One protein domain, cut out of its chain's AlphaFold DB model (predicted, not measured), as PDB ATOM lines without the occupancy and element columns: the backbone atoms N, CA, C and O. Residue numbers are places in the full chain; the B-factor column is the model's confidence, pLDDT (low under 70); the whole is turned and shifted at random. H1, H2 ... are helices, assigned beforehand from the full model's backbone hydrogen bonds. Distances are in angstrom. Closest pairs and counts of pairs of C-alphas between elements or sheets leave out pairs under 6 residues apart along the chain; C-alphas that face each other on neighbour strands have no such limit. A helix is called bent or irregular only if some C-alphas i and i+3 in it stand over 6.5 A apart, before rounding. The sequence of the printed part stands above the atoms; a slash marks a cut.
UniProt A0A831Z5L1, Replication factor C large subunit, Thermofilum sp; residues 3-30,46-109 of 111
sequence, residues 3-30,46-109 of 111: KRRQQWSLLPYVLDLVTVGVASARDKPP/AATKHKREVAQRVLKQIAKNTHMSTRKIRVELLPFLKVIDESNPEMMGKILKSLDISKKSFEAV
ATOM      1  N   LYS A   3     -17.882   7.563 -31.424       93.25
ATOM      2  CA  LYS A   3     -17.679   6.540 -30.374       93.25
ATOM      3  C   LYS A   3     -17.923   7.036 -28.939       93.25
ATOM      4  O   LYS A   3     -18.414   6.293 -28.107       93.25
ATOM      5  N   ARG A   4     -17.558   8.287 -28.621       95.19
ATOM      6  CA  ARG A   4     -17.689   8.836 -27.254       95.19
ATOM      7  C   ARG A   4     -19.151   9.080 -26.867       95.19
ATOM      8  O   ARG A   4     -19.482   8.916 -25.704       95.19
ATOM      9  N   ARG A   5     -19.987   9.517 -27.817       96.12
ATOM     10  CA  ARG A   5     -21.412   9.827 -27.600       96.12
ATOM     11  C   ARG A   5     -22.359   8.757 -28.159       96.12
ATOM     12  O   ARG A   5     -23.557   8.977 -28.140       96.12
ATOM     13  N   GLN A   6     -21.825   7.655 -28.695       95.00
ATOM     14  CA  GLN A   6     -22.581   6.604 -29.393       95.00
ATOM     15  C   GLN A   6     -23.496   7.129 -30.517       95.00
ATOM     16  O   GLN A   6     -24.516   6.531 -30.831       95.00
ATOM     17  N   GLN A   7     -23.134   8.254 -31.143       96.94
ATOM     18  CA  GLN A   7     -23.938   8.863 -32.204       96.94
ATOM     19  C   GLN A   7     -23.559   8.258 -33.559       96.94
ATOM     20  O   GLN A   7     -22.674   8.780 -34.241       96.94
ATOM     21  N   TRP A   8     -24.190   7.140 -33.916       95.81
ATOM     22  CA  TRP A   8     -23.887   6.362 -35.126       95.81
ATOM     23  C   TRP A   8     -24.359   7.020 -36.424       95.81
ATOM     24  O   TRP A   8     -23.846   6.684 -37.486       95.81
ATOM     25  N   SER A   9     -25.230   8.030 -36.349       96.19
ATOM     26  CA  SER A   9     -25.616   8.849 -37.509       96.19
ATOM     27  C   SER A   9     -24.444   9.610 -38.141       96.19
ATOM     28  O   SER A   9     -24.536  10.056 -39.277       96.19
ATOM     29  N   LEU A  10     -23.318   9.740 -37.428       95.94
ATOM     30  CA  LEU A  10     -22.087  10.327 -37.960       95.94
ATOM     31  C   LEU A  10     -21.259   9.346 -38.805       95.94
ATOM     32  O   LEU A  10     -20.266   9.763 -39.394       95.94
ATOM     33  N   LEU A  11     -21.611   8.058 -38.839       94.44
ATOM     34  CA  LEU A  11     -20.828   7.039 -39.535       94.44
ATOM     35  C   LEU A  11     -20.690   7.298 -41.047       94.44
ATOM     36  O   LEU A  11     -19.557   7.199 -41.512       94.44
ATOM     37  N   PRO A  12     -21.747   7.686 -41.796       94.06
ATOM     38  CA  PRO A  12     -21.616   8.002 -43.221       94.06
ATOM     39  C   PRO A  12     -20.565   9.088 -43.479       94.06
ATOM     40  O   PRO A  12     -19.614   8.862 -44.215       94.06
ATOM     41  N   TYR A  13     -20.627  10.193 -42.732       93.12
ATOM     42  CA  TYR A  13     -19.645  11.279 -42.820       93.12
ATOM     43  C   TYR A  13     -18.211  10.818 -42.528       93.12
ATOM     44  O   TYR A  13     -17.253  11.306 -43.121       93.12
ATOM     45  N   VAL A  14     -18.031   9.891 -41.580       93.31
ATOM     46  CA  VAL A  14     -16.705   9.331 -41.275       93.31
ATOM     47  C   VAL A  14     -16.197   8.477 -42.434       93.31
ATOM     48  O   VAL A  14     -15.006   8.545 -42.736       93.31
ATOM     49  N   LEU A  15     -17.066   7.680 -43.059       91.25
ATOM     50  CA  LEU A  15     -16.695   6.881 -44.223       91.25
ATOM     51  C   LEU A  15     -16.253   7.795 -45.364       91.25
ATOM     52  O   LEU A  15     -15.134   7.621 -45.837       91.25
ATOM     53  N   ASP A  16     -17.032   8.824 -45.694       91.50
ATOM     54  CA  ASP A  16     -16.694   9.780 -46.756       91.50
ATOM     55  C   ASP A  16     -15.320  10.431 -46.526       91.50
ATOM     56  O   ASP A  16     -14.481  10.495 -47.425       91.50
ATOM     57  N   LEU A  17     -15.026  10.839 -45.289       90.62
ATOM     58  CA  LEU A  17     -13.737  11.445 -44.950       90.62
ATOM     59  C   LEU A  17     -12.558  10.462 -45.041       90.62
ATOM     60  O   LEU A  17     -11.457  10.855 -45.424       90.62
ATOM     61  N   VAL A  18     -12.751   9.198 -44.656       90.44
ATOM     62  CA  VAL A  18     -11.656   8.217 -44.535       90.44
ATOM     63  C   VAL A  18     -11.415   7.444 -45.832       90.44
ATOM     64  O   VAL A  18     -10.271   7.096 -46.113       90.44
ATOM     65  N   THR A  19     -12.453   7.160 -46.619       87.50
ATOM     66  CA  THR A  19     -12.329   6.404 -47.873       87.50
ATOM     67  C   THR A  19     -12.218   7.350 -49.062       87.50
ATOM     68  O   THR A  19     -11.174   7.381 -49.716       87.50
ATOM     69  N   VAL A  20     -13.246   8.170 -49.301       85.00
ATOM     70  CA  VAL A  20     -13.312   9.088 -50.447       85.00
ATOM     71  C   VAL A  20     -12.275  10.196 -50.303       85.00
ATOM     72  O   VAL A  20     -11.575  10.494 -51.269       85.00
ATOM     73  N   GLY A  21     -12.087  10.735 -49.096       83.31
ATOM     74  CA  GLY A  21     -11.059  11.743 -48.824       83.31
ATOM     75  C   GLY A  21      -9.630  11.257 -49.101       83.31
ATOM     76  O   GLY A  21      -8.833  11.984 -49.684       83.31
ATOM     77  N   VAL A  22      -9.298  10.009 -48.751       83.06
ATOM     78  CA  VAL A  22      -7.956   9.442 -49.002       83.06
ATOM     79  C   VAL A  22      -7.767   9.064 -50.471       83.06
ATOM     80  O   VAL A  22      -6.673   9.240 -51.008       83.06
ATOM     81  N   ALA A  23      -8.819   8.565 -51.127       82.06
ATOM     82  CA  ALA A  23      -8.791   8.241 -52.551       82.06
ATOM     83  C   ALA A  23      -8.651   9.500 -53.423       82.06
ATOM     84  O   ALA A  23      -7.864   9.501 -54.365       82.06
ATOM     85  N   SER A  24      -9.360  10.574 -53.064       82.69
ATOM     86  CA  SER A  24      -9.382  11.843 -53.807       82.69
ATOM     87  C   SER A  24      -8.189  12.750 -53.501       82.69
ATOM     88  O   SER A  24      -7.982  13.737 -54.193       82.69
ATOM     89  N   ALA A  25      -7.370  12.429 -52.492       84.00
ATOM     90  CA  ALA A  25      -6.160  13.191 -52.168       84.00
ATOM     91  C   ALA A  25      -5.058  13.089 -53.241       84.00
ATOM     92  O   ALA A  25      -4.009  13.715 -53.103       84.00
ATOM     93  N   ARG A  26      -5.240  12.250 -54.267       79.94
ATOM     94  CA  ARG A  26      -4.275  12.042 -55.348       79.94
ATOM     95  C   ARG A  26      -4.932  12.361 -56.683       79.94
ATOM     96  O   ARG A  26      -5.965  11.782 -56.994       79.94
ATOM     97  N   ASP A  27      -4.262  13.162 -57.507       79.56
ATOM     98  CA  ASP A  27      -4.744  13.493 -58.856       79.56
ATOM     99  C   ASP A  27      -4.735  12.286 -59.806       79.56
ATOM    100  O   ASP A  27      -5.509  12.218 -60.758       79.56
ATOM    101  N   LYS A  28      -3.841  11.313 -59.569       79.25
ATOM    102  CA  LYS A  28      -3.735  10.079 -60.358       79.25
ATOM    103  C   LYS A  28      -3.678   8.852 -59.446       79.25
ATOM    104  O   LYS A  28      -2.906   8.849 -58.476       79.25
ATOM    105  N   PRO A  29      -4.433   7.782 -59.752       75.25
ATOM    106  CA  PRO A  29      -4.346   6.546 -58.994       75.25
ATOM    107  C   PRO A  29      -2.966   5.902 -59.201       75.25
ATOM    108  O   PRO A  29      -2.427   5.911 -60.311       75.25
ATOM    109  N   PRO A  30      -2.355   5.327 -58.152       72.31
ATOM    110  CA  PRO A  30      -1.119   4.579 -58.318       72.31
ATOM    111  C   PRO A  30      -1.417   3.276 -59.076       72.31
ATOM    112  O   PRO A  30      -1.982   2.350 -58.503       72.31
ATOM    113  N   ALA A  46      -1.277  -3.126 -29.907       95.50
ATOM    114  CA  ALA A  46      -1.169  -4.455 -29.321       95.50
ATOM    115  C   ALA A  46       0.241  -4.702 -28.769       95.50
ATOM    116  O   ALA A  46       0.380  -5.014 -27.589       95.50
ATOM    117  N   ALA A  47       1.280  -4.459 -29.576       95.19
ATOM    118  CA  ALA A  47       2.674  -4.672 -29.180       95.19
ATOM    119  C   ALA A  47       3.077  -3.843 -27.948       95.19
ATOM    120  O   ALA A  47       3.781  -4.316 -27.062       95.19
ATOM    121  N   THR A  48       2.587  -2.606 -27.847       94.94
ATOM    122  CA  THR A  48       2.911  -1.698 -26.732       94.94
ATOM    123  C   THR A  48       1.987  -1.845 -25.522       94.94
ATOM    124  O   THR A  48       2.172  -1.137 -24.532       94.94
ATOM    125  N   LYS A  49       0.971  -2.722 -25.568       94.56
ATOM    126  CA  LYS A  49      -0.039  -2.849 -24.503       94.56
ATOM    127  C   LYS A  49       0.599  -3.147 -23.147       94.56
ATOM    128  O   LYS A  49       0.355  -2.410 -22.197       94.56
ATOM    129  N   HIS A  50       1.462  -4.161 -23.090       92.94
ATOM    130  CA  HIS A  50       2.110  -4.582 -21.850       92.94
ATOM    131  C   HIS A  50       2.993  -3.476 -21.253       92.94
ATOM    132  O   HIS A  50       2.824  -3.112 -20.091       92.94
ATOM    133  N   LYS A  51       3.856  -2.856 -22.074       91.88
ATOM    134  CA  LYS A  51       4.693  -1.721 -21.651       91.88
ATOM    135  C   LYS A  51       3.856  -0.578 -21.064       91.88
ATOM    136  O   LYS A  51       4.156  -0.067 -19.988       91.88
ATOM    137  N   ARG A  52       2.753  -0.209 -21.733       91.44
ATOM    138  CA  ARG A  52       1.844   0.847 -21.251       91.44
ATOM    139  C   ARG A  52       1.185   0.488 -19.921       91.44
ATOM    140  O   ARG A  52       1.003   1.373 -19.091       91.44
ATOM    141  N   GLU A  53       0.819  -0.775 -19.713       93.00
ATOM    142  CA  GLU A  53       0.224  -1.235 -18.453       93.00
ATOM    143  C   GLU A  53       1.215  -1.165 -17.291       93.00
ATOM    144  O   GLU A  53       0.855  -0.645 -16.232       93.00
ATOM    145  N   VAL A  54       2.455  -1.622 -17.492       91.62
ATOM    146  CA  VAL A  54       3.524  -1.547 -16.480       91.62
ATOM    147  C   VAL A  54       3.804  -0.092 -16.106       91.62
ATOM    148  O   VAL A  54       3.693   0.267 -14.932       91.62
ATOM    149  N   ALA A  55       4.034   0.776 -17.096       90.19
ATOM    150  CA  ALA A  55       4.267   2.199 -16.856       90.19
ATOM    151  C   ALA A  55       3.092   2.870 -16.127       90.19
ATOM    152  O   ALA A  55       3.282   3.690 -15.227       90.19
ATOM    153  N   GLN A  56       1.853   2.504 -16.468       91.94
ATOM    154  CA  GLN A  56       0.674   3.063 -15.813       91.94
ATOM    155  C   GLN A  56       0.554   2.635 -14.343       91.94
ATOM    156  O   GLN A  56       0.044   3.420 -13.542       91.94
ATOM    157  N   ARG A  57       0.993   1.425 -13.972       91.88
ATOM    158  CA  ARG A  57       0.987   0.964 -12.571       91.88
ATOM    159  C   ARG A  57       1.950   1.788 -11.718       91.88
ATOM    160  O   ARG A  57       1.523   2.325 -10.701       91.88
ATOM    161  N   VAL A  58       3.183   1.972 -12.187       90.94
ATOM    162  CA  VAL A  58       4.208   2.759 -11.478       90.94
ATOM    163  C   VAL A  58       3.773   4.217 -11.334       90.94
ATOM    164  O   VAL A  58       3.753   4.758 -10.232       90.94
ATOM    165  N   LEU A  59       3.299   4.842 -12.418       91.00
ATOM    166  CA  LEU A  59       2.809   6.225 -12.368       91.00
ATOM    167  C   LEU A  59       1.621   6.395 -11.412       91.00
ATOM    168  O   LEU A  59       1.488   7.446 -10.790       91.00
ATOM    169  N   LYS A  60       0.746   5.388 -11.290       91.56
ATOM    170  CA  LYS A  60      -0.363   5.414 -10.326       91.56
ATOM    171  C   LYS A  60       0.128   5.351  -8.883       91.56
ATOM    172  O   LYS A  60      -0.493   5.979  -8.036       91.56
ATOM    173  N   GLN A  61       1.194   4.611  -8.605       90.25
ATOM    174  CA  GLN A  61       1.785   4.559  -7.271       90.25
ATOM    175  C   GLN A  61       2.383   5.916  -6.895       90.25
ATOM    176  O   GLN A  61       1.987   6.495  -5.891       90.25
ATOM    177  N   ILE A  62       3.189   6.505  -7.783       90.19
ATOM    178  CA  ILE A  62       3.728   7.863  -7.595       90.19
ATOM    179  C   ILE A  62       2.592   8.879  -7.396       90.19
ATOM    180  O   ILE A  62       2.659   9.725  -6.507       90.19
ATOM    181  N   ALA A  63       1.516   8.773  -8.183       92.12
ATOM    182  CA  ALA A  63       0.342   9.641  -8.079       92.12
ATOM    183  C   ALA A  63      -0.370   9.565  -6.730       92.12
ATOM    184  O   ALA A  63      -0.849  10.589  -6.251       92.12
ATOM    185  N   LYS A  64      -0.443   8.379  -6.118       90.00
ATOM    186  CA  LYS A  64      -1.067   8.215  -4.800       90.00
ATOM    187  C   LYS A  64      -0.282   8.949  -3.719       90.00
ATOM    188  O   LYS A  64      -0.896   9.625  -2.908       90.00
ATOM    189  N   ASN A  65       1.044   8.853  -3.750       87.94
ATOM    190  CA  ASN A  65       1.908   9.448  -2.729       87.94
ATOM    191  C   ASN A  65       2.071  10.964  -2.913       87.94
ATOM    192  O   ASN A  65       2.169  11.698  -1.940       87.94
ATOM    193  N   THR A  66       2.101  11.439  -4.162       87.50
ATOM    194  CA  THR A  66       2.310  12.865  -4.485       87.50
ATOM    195  C   THR A  66       1.009  13.653  -4.646       87.50
ATOM    196  O   THR A  66       1.053  14.862  -4.844       87.50
ATOM    197  N   HIS A  67      -0.152  12.989  -4.609       89.81
ATOM    198  CA  HIS A  67      -1.470  13.577  -4.886       89.81
ATOM    199  C   HIS A  67      -1.567  14.315  -6.238       89.81
ATOM    200  O   HIS A  67      -2.417  15.182  -6.442       89.81
ATOM    201  N   MET A  68      -0.720  13.950  -7.205       90.81
ATOM    202  CA  MET A  68      -0.701  14.542  -8.541       90.81
ATOM    203  C   MET A  68      -1.336  13.617  -9.578       90.81
ATOM    204  O   MET A  68      -1.297  12.392  -9.489       90.81
ATOM    205  N   SER A  69      -1.891  14.200 -10.644       92.38
ATOM    206  CA  SER A  69      -2.389  13.397 -11.765       92.38
ATOM    207  C   SER A  69      -1.245  12.647 -12.466       92.38
ATOM    208  O   SER A  69      -0.167  13.200 -12.687       92.38
ATOM    209  N   THR A  70      -1.508  11.420 -12.927       91.19
ATOM    210  CA  THR A  70      -0.519  10.612 -13.677       91.19
ATOM    211  C   THR A  70       0.005  11.309 -14.937       91.19
ATOM    212  O   THR A  70       1.149  11.092 -15.333       91.19
ATOM    213  N   ARG A  71      -0.811  12.174 -15.558       92.06
ATOM    214  CA  ARG A  71      -0.395  13.005 -16.696       92.06
ATOM    215  C   ARG A  71       0.646  14.040 -16.277       92.06
ATOM    216  O   ARG A  71       1.662  14.140 -16.954       92.06
ATOM    217  N   LYS A  72       0.403  14.780 -15.187       92.50
ATOM    218  CA  LYS A  72       1.362  15.768 -14.670       92.50
ATOM    219  C   LYS A  72       2.673  15.098 -14.274       92.50
ATOM    220  O   LYS A  72       3.721  15.542 -14.706       92.50
ATOM    221  N   ILE A  73       2.612  13.957 -13.586       92.56
ATOM    222  CA  ILE A  73       3.816  13.198 -13.209       92.56
ATOM    223  C   ILE A  73       4.647  12.815 -14.432       92.56
ATOM    224  O   ILE A  73       5.860  12.966 -14.415       92.56
ATOM    225  N   ARG A  74       4.012  12.348 -15.511       90.62
ATOM    226  CA  ARG A  74       4.735  11.950 -16.725       90.62
ATOM    227  C   ARG A  74       5.457  13.117 -17.404       90.62
ATOM    228  O   ARG A  74       6.507  12.896 -17.990       90.62
ATOM    229  N   VAL A  75       4.862  14.307 -17.386       90.75
ATOM    230  CA  VAL A  75       5.383  15.476 -18.112       90.75
ATOM    231  C   VAL A  75       6.360  16.272 -17.256       90.75
ATOM    232  O   VAL A  75       7.407  16.666 -17.746       90.75
ATOM    233  N   GLU A  76       6.015  16.501 -15.994       91.19
ATOM    234  CA  GLU A  76       6.744  17.401 -15.102       91.19
ATOM    235  C   GLU A  76       7.716  16.620 -14.217       91.19
ATOM    236  O   GLU A  76       8.887  16.950 -14.179       91.19
ATOM    237  N   LEU A  77       7.274  15.553 -13.542       90.25
ATOM    238  CA  LEU A  77       8.083  14.891 -12.509       90.25
ATOM    239  C   LEU A  77       9.079  13.864 -13.073       90.25
ATOM    240  O   LEU A  77      10.220  13.790 -12.625       90.25
ATOM    241  N   LEU A  78       8.659  13.058 -14.050       90.12
ATOM    242  CA  LEU A  78       9.452  11.949 -14.585       90.12
ATOM    243  C   LEU A  78      10.795  12.396 -15.201       90.12
ATOM    244  O   LEU A  78      11.791  11.722 -14.934       90.12
ATOM    245  N   PRO A  79      10.880  13.514 -15.957       90.94
ATOM    246  CA  PRO A  79      12.163  14.014 -16.450       90.94
ATOM    247  C   PRO A  79      13.130  14.381 -15.321       90.94
ATOM    248  O   PRO A  79      14.306  14.044 -15.402       90.94
ATOM    249  N   PHE A  80      12.644  15.004 -14.241       90.81
ATOM    250  CA  PHE A  80      13.494  15.335 -13.095       90.81
ATOM    251  C   PHE A  80      13.958  14.090 -12.351       90.81
ATOM    252  O   PHE A  80      15.127  14.005 -11.995       90.81
ATOM    253  N   LEU A  81      13.082  13.097 -12.166       88.25
ATOM    254  CA  LEU A  81      13.487  11.825 -11.566       88.25
ATOM    255  C   LEU A  81      14.590  11.155 -12.392       88.25
ATOM    256  O   LEU A  81      15.552  10.660 -11.822       88.25
ATOM    257  N   LYS A  82      14.515  11.205 -13.726       89.19
ATOM    258  CA  LYS A  82      15.590  10.692 -14.582       89.19
ATOM    259  C   LYS A  82      16.923  11.413 -14.332       89.19
ATOM    260  O   LYS A  82      17.938  10.758 -14.138       89.19
ATOM    261  N   VAL A  83      16.910  12.745 -14.275       90.69
ATOM    262  CA  VAL A  83      18.122  13.543 -14.007       90.69
ATOM    263  C   VAL A  83      18.685  13.274 -12.604       90.69
ATOM    264  O   VAL A  83      19.901  13.228 -12.419       90.69
ATOM    265  N   ILE A  84      17.823  13.070 -11.605       88.69
ATOM    266  CA  ILE A  84      18.244  12.734 -10.236       88.69
ATOM    267  C   ILE A  84      18.903  11.351 -10.197       88.69
ATOM    268  O   ILE A  84      19.910  11.192  -9.515       88.69
ATOM    269  N   ASP A  85      18.381  10.374 -10.940       87.88
ATOM    270  CA  ASP A  85      18.975   9.031 -11.020       87.88
ATOM    271  C   ASP A  85      20.369   9.056 -11.666       87.88
ATOM    272  O   ASP A  85      21.289   8.400 -11.183       87.88
ATOM    273  N   GLU A  86      20.547   9.870 -12.714       88.31
ATOM    274  CA  GLU A  86      21.831  10.036 -13.413       88.31
ATOM    275  C   GLU A  86      22.874  10.799 -12.577       88.31
ATOM    276  O   GLU A  86      24.060  10.477 -12.628       88.31
ATOM    277  N   SER A  87      22.453  11.808 -11.808       90.06
ATOM    278  CA  SER A  87      23.364  12.668 -11.034       90.06
ATOM    279  C   SER A  87      23.679  12.138  -9.635       90.06
ATOM    280  O   SER A  87      24.806  12.295  -9.166       90.06
ATOM    281  N   ASN A  88      22.705  11.537  -8.943       91.25
ATOM    282  CA  ASN A  88      22.881  11.027  -7.587       91.25
ATOM    283  C   ASN A  88      22.003   9.783  -7.313       91.25
ATOM    284  O   ASN A  88      20.861   9.903  -6.841       91.25
ATOM    285  N   PRO A  89      22.551   8.568  -7.506       85.88
ATOM    286  CA  PRO A  89      21.795   7.331  -7.325       85.88
ATOM    287  C   PRO A  89      21.391   7.072  -5.863       85.88
ATOM    288  O   PRO A  89      20.387   6.401  -5.607       85.88
ATOM    289  N   GLU A  90      22.120   7.614  -4.882       88.88
ATOM    290  CA  GLU A  90      21.781   7.452  -3.463       88.88
ATOM    291  C   GLU A  90      20.517   8.231  -3.091       88.88
ATOM    292  O   GLU A  90      19.650   7.728  -2.368       88.88
ATOM    293  N   MET A  91      20.389   9.457  -3.611       86.94
ATOM    294  CA  MET A  91      19.192  10.277  -3.425       86.94
ATOM    295  C   MET A  91      17.978   9.610  -4.074       86.94
ATOM    296  O   MET A  91      16.924   9.513  -3.440       86.94
ATOM    297  N   MET A  92      18.140   9.080  -5.291       88.38
ATOM    298  CA  MET A  92      17.075   8.334  -5.960       88.38
ATOM    299  C   MET A  92      16.640   7.110  -5.142       88.38
ATOM    300  O   MET A  92      15.444   6.882  -4.961       88.38
ATOM    301  N   GLY A  93      17.585   6.364  -4.562       87.44
ATOM    302  CA  GLY A  93      17.277   5.226  -3.692       87.44
ATOM    303  C   GLY A  93      16.390   5.601  -2.496       87.44
ATOM    304  O   GLY A  93      15.434   4.885  -2.188       87.44
ATOM    305  N   LYS A  94      16.644   6.753  -1.860       89.06
ATOM    306  CA  LYS A  94      15.804   7.270  -0.762       89.06
ATOM    307  C   LYS A  94      14.397   7.635  -1.242       89.06
ATOM    308  O   LYS A  94      13.421   7.282  -0.580       89.06
ATOM    309  N   ILE A  95      14.288   8.285  -2.402       88.44
ATOM    310  CA  ILE A  95      13.001   8.658  -3.007       88.44
ATOM    311  C   ILE A  95      12.194   7.402  -3.351       88.44
ATOM    312  O   ILE A  95      11.041   7.284  -2.941       88.44
ATOM    313  N   LEU A  96      12.803   6.423  -4.022       88.94
ATOM    314  CA  LEU A  96      12.142   5.164  -4.374       88.94
ATOM    315  C   LEU A  96      11.675   4.396  -3.136       88.94
ATOM    316  O   LEU A  96      10.553   3.893  -3.127       88.94
ATOM    317  N   LYS A  97      12.483   4.381  -2.068       88.88
ATOM    318  CA  LYS A  97      12.100   3.781  -0.783       88.88
ATOM    319  C   LYS A  97      10.902   4.493  -0.152       88.88
ATOM    320  O   LYS A  97      10.004   3.825   0.341       88.88
ATOM    321  N   SER A  98      10.850   5.827  -0.208       87.38
ATOM    322  CA  SER A  98       9.701   6.601   0.296       87.38
ATOM    323  C   SER A  98       8.414   6.381  -0.514       87.38
ATOM    324  O   SER A  98       7.311   6.510   0.013       87.38
ATOM    325  N   LEU A  99       8.553   6.030  -1.795       86.00
ATOM    326  CA  LEU A  99       7.440   5.751  -2.703       86.00
ATOM    327  C   LEU A  99       7.031   4.267  -2.714       86.00
ATOM    328  O   LEU A  99       6.034   3.922  -3.351       86.00
ATOM    329  N   ASP A 100       7.781   3.408  -2.017       85.81
ATOM    330  CA  ASP A 100       7.647   1.945  -2.019       85.81
ATOM    331  C   ASP A 100       7.759   1.324  -3.431       85.81
ATOM    332  O   ASP A 100       7.051   0.388  -3.806       85.81
ATOM    333  N   ILE A 101       8.625   1.897  -4.277       86.81
ATOM    334  CA  ILE A 101       8.801   1.487  -5.678       86.81
ATOM    335  C   ILE A 101      10.111   0.713  -5.828       86.81
ATOM    336  O   ILE A 101      11.185   1.184  -5.462       86.81
ATOM    337  N   SER A 102      10.040  -0.468  -6.446       85.31
ATOM    338  CA  SER A 102      11.234  -1.247  -6.792       85.31
ATOM    339  C   SER A 102      12.027  -0.573  -7.915       85.31
ATOM    340  O   SER A 102      11.449  -0.186  -8.935       85.31
ATOM    341  N   LYS A 103      13.360  -0.535  -7.794       80.88
ATOM    342  CA  LYS A 103      14.264   0.006  -8.826       80.88
ATOM    343  C   LYS A 103      14.022  -0.616 -10.209       80.88
ATOM    344  O   LYS A 103      13.865   0.104 -11.188       80.88
ATOM    345  N   LYS A 104      13.806  -1.936 -10.264       82.81
ATOM    346  CA  LYS A 104      13.470  -2.668 -11.500       82.81
ATOM    347  C   LYS A 104      12.184  -2.164 -12.161       82.81
ATOM    348  O   LYS A 104      12.069  -2.131 -13.383       82.81
ATOM    349  N   SER A 105      11.187  -1.797 -11.354       81.88
ATOM    350  CA  SER A 105       9.920  -1.273 -11.873       81.88
ATOM    351  C   SER A 105      10.050   0.160 -12.381       81.88
ATOM    352  O   SER A 105       9.384   0.505 -13.352       81.88
ATOM    353  N   PHE A 106      10.929   0.964 -11.777       84.69
ATOM    354  CA  PHE A 106      11.224   2.326 -12.215       84.69
ATOM    355  C   PHE A 106      12.004   2.342 -13.538       84.69
ATOM    356  O   PHE A 106      11.607   3.040 -14.471       84.69
ATOM    357  N   GLU A 107      13.020   1.487 -13.677       83.69
ATOM    358  CA  GLU A 107      13.777   1.310 -14.928       83.69
ATOM    359  C   GLU A 107      12.868   0.900 -16.099       83.69
ATOM    360  O   GLU A 107      13.008   1.405 -17.211       83.69
ATOM    361  N   ALA A 108      11.857   0.063 -15.839       81.94
ATOM    362  CA  ALA A 108      10.867  -0.337 -16.841       81.94
ATOM    363  C   ALA A 108       9.971   0.813 -17.347       81.94
ATOM    364  O   ALA A 108       9.266   0.636 -18.340       81.94
ATOM    365  N   VAL A 109       9.953   1.967 -16.669       81.81
ATOM    366  CA  VAL A 109       9.249   3.183 -17.121       81.81
ATOM    367  C   VAL A 109      10.148   4.070 -17.983       81.81
ATOM    368  O   VAL A 109       9.632   4.841 -18.792       81.81
TER     369      VAL A 109
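What this domain is: This is residues 3 to 30 and 46 to 109 of the 111 residues of the protein "Replication factor C large subunit" of Thermofilum sp (UniProt A0A831Z5L1). Two separate pieces are seen here: a lone helix, H1, and, across a cut in the chain, a small cluster of four helices. In the cluster a helical hairpin, H3 and H4, stands out from one side of H2, meeting it with residues 70 to 74 of H3 and, at Leu 99, the last residue of H4, while short H5 packs on H2 at a steep tilt. The printed part has 92 residues with five named helices, H1 to H5 in order, and no named strand, all helix in class. It is extended, with a radius of gyration of the C-alphas of 21.9 A and spans of 62 by 34 by 23 A.

How they stand to each other: Begin with the hub, H2, residues 49 to 66, which touches three helices. With residues 56 to 63 alone it touches H3, residues 70 to 87, about perpendicular at 87 degrees; the closest C-alphas, of Leu 59 and Thr 70, are 5.7 A apart. With residues 51 to 58 alone it touches H5, residues 103 to 109, at a steep tilt of 63 degrees, opposite ways; look at the closest C-alphas, of Ala 55 and Val 109, 5.1 A apart. H2 only just touches H4, residues 89 to 99, with 3 pairs of C-alphas within 8 A, the closest those of Ile 62 and Leu 99 at 6.5 A. H3 and H4 form a helical hairpin at a shallow tilt of 33 degrees, only just short of steep, closest at the C-alphas of Asp 85 and Met 92, 5.4 A. H1, residues 8 to 24, is apart from H2, H3, H4 and H5. Every O i to N i+4 pair is within hydrogen-bond range in H2 and H4, against 9 of 13 in H1, 11 of 14 in H3 and 2 of 3 in H5.

Where its parts are: Find C-alpha 49 at (-0.039, -2.849, -24.503); from there H2 runs 25.6 A to C-alpha 66. H3 spans 24.1 A, has a kink of 47 degrees near residue 77 and is only just irregular, C-alphas 76 and 79 being 6.53 A apart. H4 spans 15.2 A, and H5 ends at C-alpha 109, (9.249, 3.183, -17.121). H1 begins at C-alpha 8, (-23.887, 6.362, -35.126), spans 24.3 A and is irregular, with C-alphas 9 and 12 7.0 A apart.

The domain as a whole: The C-alphas of Lys 28 and Lys 94, the two farthest apart, are 62.8 A apart. Residues 31 to 45 are not printed, and C-alphas 30 and 46 are 30.4 A apart across the cut. The links printed whole, H2 to H3, H3 to H4 and H4 to H5, are tight. No printed residue is under 70 in pLDDT.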